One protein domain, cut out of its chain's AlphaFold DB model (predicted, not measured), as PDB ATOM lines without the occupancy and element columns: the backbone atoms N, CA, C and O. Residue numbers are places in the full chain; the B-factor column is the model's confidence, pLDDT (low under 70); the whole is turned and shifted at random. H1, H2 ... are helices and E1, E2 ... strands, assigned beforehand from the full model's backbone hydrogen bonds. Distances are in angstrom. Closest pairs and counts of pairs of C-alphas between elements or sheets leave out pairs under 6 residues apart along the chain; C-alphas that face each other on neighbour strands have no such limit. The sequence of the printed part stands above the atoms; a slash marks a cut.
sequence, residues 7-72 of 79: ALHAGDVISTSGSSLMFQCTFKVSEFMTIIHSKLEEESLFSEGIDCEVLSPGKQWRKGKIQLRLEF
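AT A GLANCE: This is residues 7 to 72 of the 79 residues of the protein "KGK domain-containing protein" of Planktothricoides sp. SR001 (UniProt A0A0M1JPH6). With little regular structure, two small strand hairpins lie near opposite ends of an elongated model, E3 with E4 and E1 with E2, and helix H1 lies between them, following E2. The printed part has 66 residues, with E1, E2, H1, E3, E4 along the chain, both sheets antiparallel. The class is mixed, with only 25 residues in named elements; it is loose, with a radius of gyration of the C-alphas of 14.9 A and spans of 43 by 25 by 20 A.

IN THESE COORDINATES: Find C-alpha 50 at (134.323, 195.039, 102.228), where E3, residues 50 to 54, begins and runs 12.0 A; E4 is residues 62 to 66, 11.9 A. E1 is residues 13 to 15, 6.6 A, and E2 residues 26 to 28, 7.3 A. H1, residues 29 to 37, runs 12.0 A to C-alpha 37 at (130.036, 193.277, 115.783).

HOW THE PARTS SIT: In the hairpin E3 and E4, at 138 degrees, look at N 52 and O 64, 2.9 A. In the hairpin E1 and E2, at 157 degrees, find N 14 and O 27, 2.8 A. The closest C-alphas of E1 and H1, Val 13 and Val 29, are 6.3 A apart. H1 and E4 are apart. In H1 every O i to N i+4 pair is within hydrogen-bond range.

THE WHOLE: The farthest C-alphas, Gln 24 and Gln 60, are 43.2 A apart. The printed part has no cut; H1 to E3 is a long link. Residues 18 to 24 are under pLDDT 70.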
ATOM      1  N   ALA A   7     139.108 178.367 108.904       91.31
ATOM      2  CA  ALA A   7     138.101 179.303 109.385       91.31
ATOM      3  C   ALA A   7     137.095 178.590 110.296       91.31
ATOM      4  O   ALA A   7     136.475 177.608 109.890       91.31
ATOM      5  N   LEU A   8     136.889 179.135 111.493       92.00
ATOM      6  CA  LEU A   8     135.941 178.592 112.457       92.00
ATOM      7  C   LEU A   8     134.497 178.994 112.133       92.00
ATOM      8  O   LEU A   8     134.206 180.107 111.672       92.00
ATOM      9  N   HIS A   9     133.571 178.091 112.428       91.62
ATOM     10  CA  HIS A   9     132.137 178.267 112.259       91.62
ATOM     11  C   HIS A   9     131.502 178.850 113.520       91.62
ATOM     12  O   HIS A   9     131.978 178.682 114.636       91.62
ATOM     13  N   ALA A  10     130.338 179.479 113.358       89.38
ATOM     14  CA  ALA A  10     129.593 180.117 114.446       89.38
ATOM     15  C   ALA A  10     129.265 179.183 115.636       89.38
ATOM     16  O   ALA A  10     129.077 179.663 116.760       89.38
ATOM     17  N   GLY A  11     129.167 177.874 115.381       91.88
ATOM     18  CA  GLY A  11     128.882 176.844 116.381       91.88
ATOM     19  C   GLY A  11     130.107 176.335 117.142       91.88
ATOM     20  O   GLY A  11     129.922 175.709 118.186       91.88
ATOM     21  N   ASP A  12     131.316 176.614 116.652       92.12
ATOM     22  CA  ASP A  12     132.545 176.097 117.243       92.12
ATOM     23  C   ASP A  12     132.796 176.755 118.603       92.12
ATOM     24  O   ASP A  12     132.507 177.940 118.824       92.12
ATOM     25  N   VAL A  13     133.296 175.952 119.539       92.06
ATOM     26  CA  VAL A  13     133.571 176.360 120.916       92.06
ATOM     27  C   VAL A  13     135.073 176.465 121.084       92.06
ATOM     28  O   VAL A  13     135.798 175.495 120.888       92.06
ATOM     29  N   ILE A  14     135.529 177.644 121.483       89.62
ATOM     30  CA  ILE A  14     136.933 177.920 121.746       89.62
ATOM     31  C   ILE A  14     137.140 177.862 123.251       89.62
ATOM     32  O   ILE A  14     136.364 178.455 124.004       89.62
ATOM     33  N   SER A  15     138.202 177.186 123.682       88.31
ATOM     34  CA  SER A  15     138.689 177.258 125.055       88.31
ATOM     35  C   SER A  15     140.132 177.748 125.081       88.31
ATOM     36  O   SER A  15     140.972 177.275 124.322       88.31
ATOM     37  N   THR A  16     140.425 178.725 125.933       82.00
ATOM     38  CA  THR A  16     141.751 179.326 126.082       82.00
ATOM     39  C   THR A  16     142.060 179.533 127.558       82.00
ATOM     40  O   THR A  16     141.213 179.986 128.323       82.00
ATOM     41  N   SER A  17     143.289 179.229 127.973       70.31
ATOM     42  CA  SER A  17     143.753 179.317 129.367       70.31
ATOM     43  C   SER A  17     143.905 180.752 129.903       70.31
ATOM     44  O   SER A  17     144.361 180.948 131.028       70.31
ATOM     45  N   GLY A  18     143.491 181.753 129.128       63.66
ATOM     46  CA  GLY A  18     143.407 183.148 129.534       63.66
ATOM     47  C   GLY A  18     143.611 184.052 128.330       63.66
ATOM     48  O   GLY A  18     144.683 184.064 127.732       63.66
ATOM     49  N   SER A  19     142.590 184.833 127.985       60.03
ATOM     50  CA  SER A  19     142.702 185.875 126.968       60.03
ATOM     51  C   SER A  19     142.237 187.202 127.554       60.03
ATOM     52  O   SER A  19     141.271 187.248 128.313       60.03
ATOM     53  N   SER A  20     142.863 188.311 127.159       61.97
ATOM     54  CA  SER A  20     142.311 189.647 127.441       61.97
ATOM     55  C   SER A  20     140.977 189.899 126.721       61.97
ATOM     56  O   SER A  20     140.354 190.933 126.939       61.97
ATOM     57  N   LEU A  21     140.554 188.976 125.852       57.09
ATOM     58  CA  LEU A  21     139.353 189.082 125.036       57.09
ATOM     59  C   LEU A  21     138.095 188.586 125.767       57.09
ATOM     60  O   LEU A  21     137.008 189.065 125.451       57.09
ATOM     61  N   MET A  22     138.211 187.686 126.755       57.69
ATOM     62  CA  MET A  22     137.068 187.206 127.542       57.69
ATOM     63  C   MET A  22     137.470 186.725 128.946       57.69
ATOM     64  O   MET A  22     138.415 185.961 129.104       57.69
ATOM     65  N   PHE A  23     136.713 187.150 129.967       59.22
ATOM     66  CA  PHE A  23     136.912 186.766 131.380       59.22
ATOM     67  C   PHE A  23     136.623 185.274 131.636       59.22
ATOM     68  O   PHE A  23     137.080 184.699 132.619       59.22
ATOM     69  N   GLN A  24     135.849 184.659 130.741       61.94
ATOM     70  CA  GLN A  24     135.552 183.233 130.702       61.94
ATOM     71  C   GLN A  24     136.494 182.525 129.722       61.94
ATOM     72  O   GLN A  24     136.680 182.972 128.592       61.94
ATOM     73  N   CYS A  25     137.067 181.404 130.152       71.94
ATOM     74  CA  CYS A  25     138.039 180.627 129.379       71.94
ATOM     75  C   CYS A  25     137.415 179.800 128.244       71.94
ATOM     76  O   CYS A  25     138.148 179.105 127.553       71.94
ATOM     77  N   THR A  26     136.091 179.845 128.058       86.88
ATOM     78  CA  THR A  26     135.373 179.077 127.032       86.88
ATOM     79  C   THR A  26     134.221 179.895 126.464       86.88
ATOM     80  O   THR A  26     133.428 180.438 127.233       86.88
ATOM     81  N   PHE A  27     134.118 179.984 125.139       88.62
ATOM     82  CA  PHE A  27     133.072 180.744 124.451       88.62
ATOM     83  C   PHE A  27     132.811 180.203 123.046       88.62
ATOM     84  O   PHE A  27     133.691 179.601 122.425       88.62
ATOM     85  N   LYS A  28     131.608 180.434 122.517       91.62
ATOM     86  CA  LYS A  28     131.310 180.151 121.109       91.62
ATOM     87  C   LYS A  28     131.862 181.242 120.204       91.62
ATOM     88  O   LYS A  28     131.829 182.427 120.544       91.62
ATOM     89  N   VAL A  29     132.254 180.860 118.993       91.31
ATOM     90  CA  VAL A  29     132.641 181.810 117.937       91.31
ATOM     91  C   VAL A  29     131.541 182.846 117.702       91.31
ATOM     92  O   VAL A  29     131.823 184.036 117.633       91.31
ATOM     93  N   SER A  30     130.275 182.428 117.648       90.56
ATOM     94  CA  SER A  30     129.134 183.347 117.498       90.56
ATOM     95  C   SER A  30     129.023 184.388 118.617       90.56
ATOM     96  O   SER A  30     128.723 185.548 118.337       90.56
ATOM     97  N   GLU A  31     129.288 184.010 119.869       89.44
ATOM     98  CA  GLU A  31     129.263 184.937 121.009       89.44
ATOM     99  C   GLU A  31     130.373 185.982 120.878       89.44
ATOM    100  O   GLU A  31     130.119 187.180 121.008       89.44
ATOM    101  N   PHE A  32     131.585 185.544 120.530       88.12
ATOM    102  CA  PHE A  32     132.703 186.446 120.269       88.12
ATOM    103  C   PHE A  32     132.414 187.404 119.109       88.12
ATOM    104  O   PHE A  32     132.578 188.618 119.245       88.12
ATOM    105  N   MET A  33     131.936 186.873 117.982       88.75
ATOM    106  CA  MET A  33     131.633 187.670 116.794       88.75
ATOM    107  C   MET A  33     130.521 188.683 117.074       88.75
ATOM    108  O   MET A  33     130.622 189.817 116.622       88.75
ATOM    109  N   THR A  34     129.521 188.336 117.893       88.75
ATOM    110  CA  THR A  34     128.470 189.271 118.333       88.75
ATOM    111  C   THR A  34     129.051 190.437 119.135       88.75
ATOM    112  O   THR A  34     128.670 191.591 118.928       88.75
ATOM    113  N   ILE A  35     130.014 190.170 120.024       87.50
ATOM    114  CA  ILE A  35     130.682 191.221 120.801       87.50
ATOM    115  C   ILE A  35     131.495 192.139 119.885       87.50
ATOM    116  O   ILE A  35     131.400 193.359 120.026       87.50
ATOM    117  N   ILE A  36     132.271 191.595 118.941       87.38
ATOM    118  CA  ILE A  36     133.047 192.435 118.014       87.38
ATOM    119  C   ILE A  36     132.122 193.220 117.081       87.38
ATOM    120  O   ILE A  36     132.343 194.413 116.885       87.38
ATOM    121  N   HIS A  37     131.050 192.603 116.588       85.56
ATOM    122  CA  HIS A  37     130.036 193.277 115.783       85.56
ATOM    123  C   HIS A  37     129.402 194.452 116.537       85.56
ATOM    124  O   HIS A  37     129.176 195.502 115.960       85.56
ATOM    125  N   SER A  38     129.187 194.342 117.852       85.50
ATOM    126  CA  SER A  38     128.680 195.472 118.650       85.50
ATOM    127  C   SER A  38     129.659 196.650 118.778       85.50
ATOM    128  O   SER A  38     129.262 197.738 119.192       85.50
ATOM    129  N   LYS A  39     130.945 196.441 118.466       86.44
ATOM    130  CA  LYS A  39     132.012 197.446 118.578       86.44
ATOM    131  C   LYS A  39     132.403 198.063 117.236       86.44
ATOM    132  O   LYS A  39     133.078 199.089 117.246       86.44
ATOM    133  N   LEU A  40     132.027 197.442 116.119       85.38
ATOM    134  CA  LEU A  40     132.326 197.903 114.765       85.38
ATOM    135  C   LEU A  40     131.017 198.235 114.049       85.38
ATOM    136  O   LEU A  40     130.098 197.431 114.040       85.38
ATOM    137  N   GLU A  41     130.937 199.401 113.413       78.44
ATOM    138  CA  GLU A  41     129.715 199.848 112.721       78.44
ATOM    139  C   GLU A  41     129.493 199.150 111.362       78.44
ATOM    140  O   GLU A  41     128.474 199.363 110.710       78.44
ATOM    141  N   GLU A  42     130.433 198.312 110.916       80.62
ATOM    142  CA  GLU A  42     130.495 197.812 109.541       80.62
ATOM    143  C   GLU A  42     130.112 196.325 109.439       80.62
ATOM    144  O   GLU A  42     130.958 195.429 109.470       80.62
ATOM    145  N   GLU A  43     128.809 196.058 109.300       81.06
ATOM    146  CA  GLU A  43     128.238 194.697 109.268       81.06
ATOM    147  C   GLU A  43     128.814 193.837 108.128       81.06
ATOM    148  O   GLU A  43     129.067 192.638 108.288       81.06
ATOM    149  N   SER A  44     129.095 194.463 106.979       84.38
ATOM    150  CA  SER A  44     129.665 193.806 105.795       84.38
ATOM    151  C   SER A  44     131.022 193.157 106.068       84.38
ATOM    152  O   SER A  44     131.362 192.168 105.420       84.38
ATOM    153  N   LEU A  45     131.783 193.646 107.056       87.75
ATOM    154  CA  LEU A  45     133.077 193.073 107.436       87.75
ATOM    155  C   LEU A  45     132.953 191.639 107.970       87.75
ATOM    156  O   LEU A  45     133.913 190.872 107.894       87.75
ATOM    157  N   PHE A  46     131.786 191.264 108.495       85.62
ATOM    158  CA  PHE A  46     131.542 189.951 109.095       85.62
ATOM    159  C   PHE A  46     130.787 188.999 108.157       85.62
ATOM    160  O   PHE A  46     130.775 187.792 108.402       85.62
ATOM    161  N   SER A  47     130.206 189.501 107.062       85.69
ATOM    162  CA  SER A  47     129.368 188.732 106.130       85.69
ATOM    163  C   SER A  47     129.997 188.571 104.738       85.69
ATOM    164  O   SER A  47     130.629 187.551 104.460       85.69
ATOM    165  N   GLU A  48     129.833 189.552 103.854       87.81
ATOM    166  CA  GLU A  48     130.251 189.490 102.443       87.81
ATOM    167  C   GLU A  48     131.666 190.039 102.200       87.81
ATOM    168  O   GLU A  48     132.224 189.882 101.109       87.81
ATOM    169  N   GLY A  49     132.245 190.671 103.218       90.00
ATOM    170  CA  GLY A  49     133.485 191.422 103.138       90.00
ATOM    171  C   GLY A  49     133.303 192.804 102.508       90.00
ATOM    172  O   GLY A  49     132.300 193.105 101.859       90.00
ATOM    173  N   ILE A  50     134.310 193.650 102.697       92.19
ATOM    174  CA  ILE A  50     134.323 195.039 102.228       92.19
ATOM    175  C   ILE A  50     135.304 195.167 101.078       92.19
ATOM    176  O   ILE A  50     136.440 194.706 101.189       92.19
ATOM    177  N   ASP A  51     134.870 195.808  99.993       94.94
ATOM    178  CA  ASP A  51     135.723 196.094  98.846       94.94
ATOM    179  C   ASP A  51     136.915 196.971  99.249       94.94
ATOM    180  O   ASP A  51     136.770 198.039  99.843       94.94
ATOM    181  N   CYS A  52     138.116 196.516  98.907       94.50
ATOM    182  CA  CYS A  52     139.356 197.201  99.236       94.50
ATOM    183  C   CYS A  52     140.422 196.996  98.157       94.50
ATOM    184  O   CYS A  52     140.329 196.114  97.297       94.50
ATOM    185  N   GLU A  53     141.506 197.757  98.268       96.56
ATOM    186  CA  GLU A  53     142.722 197.552  97.490       96.56
ATOM    187  C   GLU A  53     143.888 197.242  98.428       96.56
ATOM    188  O   GLU A  53     144.102 197.934  99.420       96.56
ATOM    189  N   VAL A  54     144.651 196.191  98.122       96.62
ATOM    190  CA  VAL A  54     145.827 195.793  98.906       96.62
ATOM    191  C   VAL A  54     147.091 196.005  98.085       96.62
ATOM    192  O   VAL A  54     147.211 195.498  96.965       96.62
ATOM    193  N   LEU A  55     148.060 196.694  98.688       96.69
ATOM    194  CA  LEU A  55     149.432 196.799  98.205       96.69
ATOM    195  C   LEU A  55     150.347 195.970  99.107       96.69
ATOM    196  O   LEU A  55     150.533 196.283 100.278       96.69
ATOM    197  N   SER A  56     150.933 194.907  98.560       94.88
ATOM    198  CA  SER A  56     151.959 194.120  99.255       94.88
ATOM    199  C   SER A  56     153.347 194.486  98.721       94.88
ATOM    200  O   SER A  56     153.458 194.819  97.538       94.88
ATOM    201  N   PRO A  57     154.420 194.367  99.526       96.62
ATOM    202  CA  PRO A  57     155.782 194.590  99.049       96.62
ATOM    203  C   PRO A  57     156.081 193.783  97.777       96.62
ATOM    204  O   PRO A  57     155.816 192.582  97.715       96.62
ATOM    205  N   GLY A  58     156.590 194.455  96.742       95.75
ATOM    206  CA  GLY A  58     156.906 193.834  95.449       95.75
ATOM    207  C   GLY A  58     155.697 193.475  94.571       95.75
ATOM    208  O   GLY A  58     155.877 192.830  93.541       95.75
ATOM    209  N   LYS A  59     154.473 193.874  94.941       95.62
ATOM    210  CA  LYS A  59     153.252 193.676  94.141       95.62
ATOM    211  C   LYS A  59     152.623 195.019  93.766       95.62
ATOM    212  O   LYS A  59     152.914 196.043  94.371       95.62
ATOM    213  N   GLN A  60     151.760 195.004  92.754       96.31
ATOM    214  CA  GLN A  60     150.916 196.149  92.402       96.31
ATOM    215  C   GLN A  60     149.663 196.181  93.288       96.31
ATOM    216  O   GLN A  60     149.350 195.189  93.954       96.31
ATOM    217  N   TRP A  61     148.938 197.302  93.272       97.56
ATOM    218  CA  TRP A  61     147.611 197.398  93.878       97.56
ATOM    219  C   TRP A  61     146.681 196.331  93.300       97.56
ATOM    220  O   TRP A  61     146.602 196.150  92.082       97.56
ATOM    221  N   ARG A  62     145.986 195.605  94.178       97.44
ATOM    222  CA  ARG A  62     145.006 194.584  93.791       97.44
ATOM    223  C   ARG A  62     143.689 194.844  94.495       97.44
ATOM    224  O   ARG A  62     143.664 194.913  95.721       97.44
ATOM    225  N   LYS A  63     142.616 194.928  93.712       97.12
ATOM    226  CA  LYS A  63     141.241 194.963  94.212       97.12
ATOM    227  C   LYS A  63     140.850 193.601  94.771       97.12
ATOM    228  O   LYS A  63     141.217 192.568  94.209       97.12
ATOM    229  N   GLY A  64     140.106 193.614  95.862       95.69
ATOM    230  CA  GLY A  64     139.587 192.426  96.519       95.69
ATOM    231  C   GLY A  64     138.617 192.814  97.621       95.69
ATOM    232  O   GLY A  64     138.140 193.944  97.654       95.69
ATOM    233  N   LYS A  65     138.355 191.874  98.527       95.12
ATOM    234  CA  LYS A  65     137.543 192.115  99.716       95.12
ATOM    235  C   LYS A  65     138.296 191.701 100.970       95.12
ATOM    236  O   LYS A  65     139.026 190.709 100.939       95.12
ATOM    237  N   ILE A  66     138.094 192.434 102.057       93.00
ATOM    238  CA  ILE A  66     138.538 192.037 103.399       93.00
ATOM    239  C   ILE A  66     137.352 191.555 104.223       93.00
ATOM    240  O   ILE A  66     136.259 192.105 104.128       93.00
ATOM    241  N   GLN A  67     137.579 190.533 105.042       92.12
ATOM    242  CA  GLN A  67     136.585 189.986 105.954       92.12
ATOM    243  C   GLN A  67     137.255 189.606 107.273       92.12
ATOM    244  O   GLN A  67     138.375 189.098 107.268       92.12
ATOM    245  N   LEU A  68     136.561 189.825 108.388       89.88
ATOM    246  CA  LEU A  68     137.004 189.399 109.709       89.88
ATOM    247  C   LEU A  68     136.440 188.008 110.011       89.88
ATOM    248  O   LEU A  68     135.227 187.795 109.984       89.88
ATOM    249  N   ARG A  69     137.329 187.054 110.296       90.50
ATOM    250  CA  ARG A  69     136.994 185.688 110.719       90.50
ATOM    251  C   ARG A  69     137.941 185.255 111.832       90.50
ATOM    252  O   ARG A  69     139.051 185.771 111.931       90.50
ATOM    253  N   LEU A  70     137.489 184.317 112.659       90.19
ATOM    254  CA  LEU A  70     138.383 183.579 113.541       90.19
ATOM    255  C   LEU A  70     138.941 182.380 112.787       90.19
ATOM    256  O   LEU A  70     138.194 181.665 112.117       90.19
ATOM    257  N   GLU A  71     140.240 182.173 112.922       92.88
ATOM    258  CA  GLU A  71     140.944 181.056 112.317       92.88
ATOM    259  C   GLU A  71     141.623 180.226 113.405       92.88
ATOM    260  O   GLU A  71     142.074 180.761 114.422       92.88
ATOM    261  N   PHE A  72     141.682 178.920 113.184       90.62
ATOM    262  CA  PHE A  72     142.343 177.958 114.051       90.62
ATOM    263  C   PHE A  72     143.472 177.290 113.277       90.62
ATOM    264  O   PHE A  72     143.291 176.917 112.124       90.62
TER     265      PHE A  72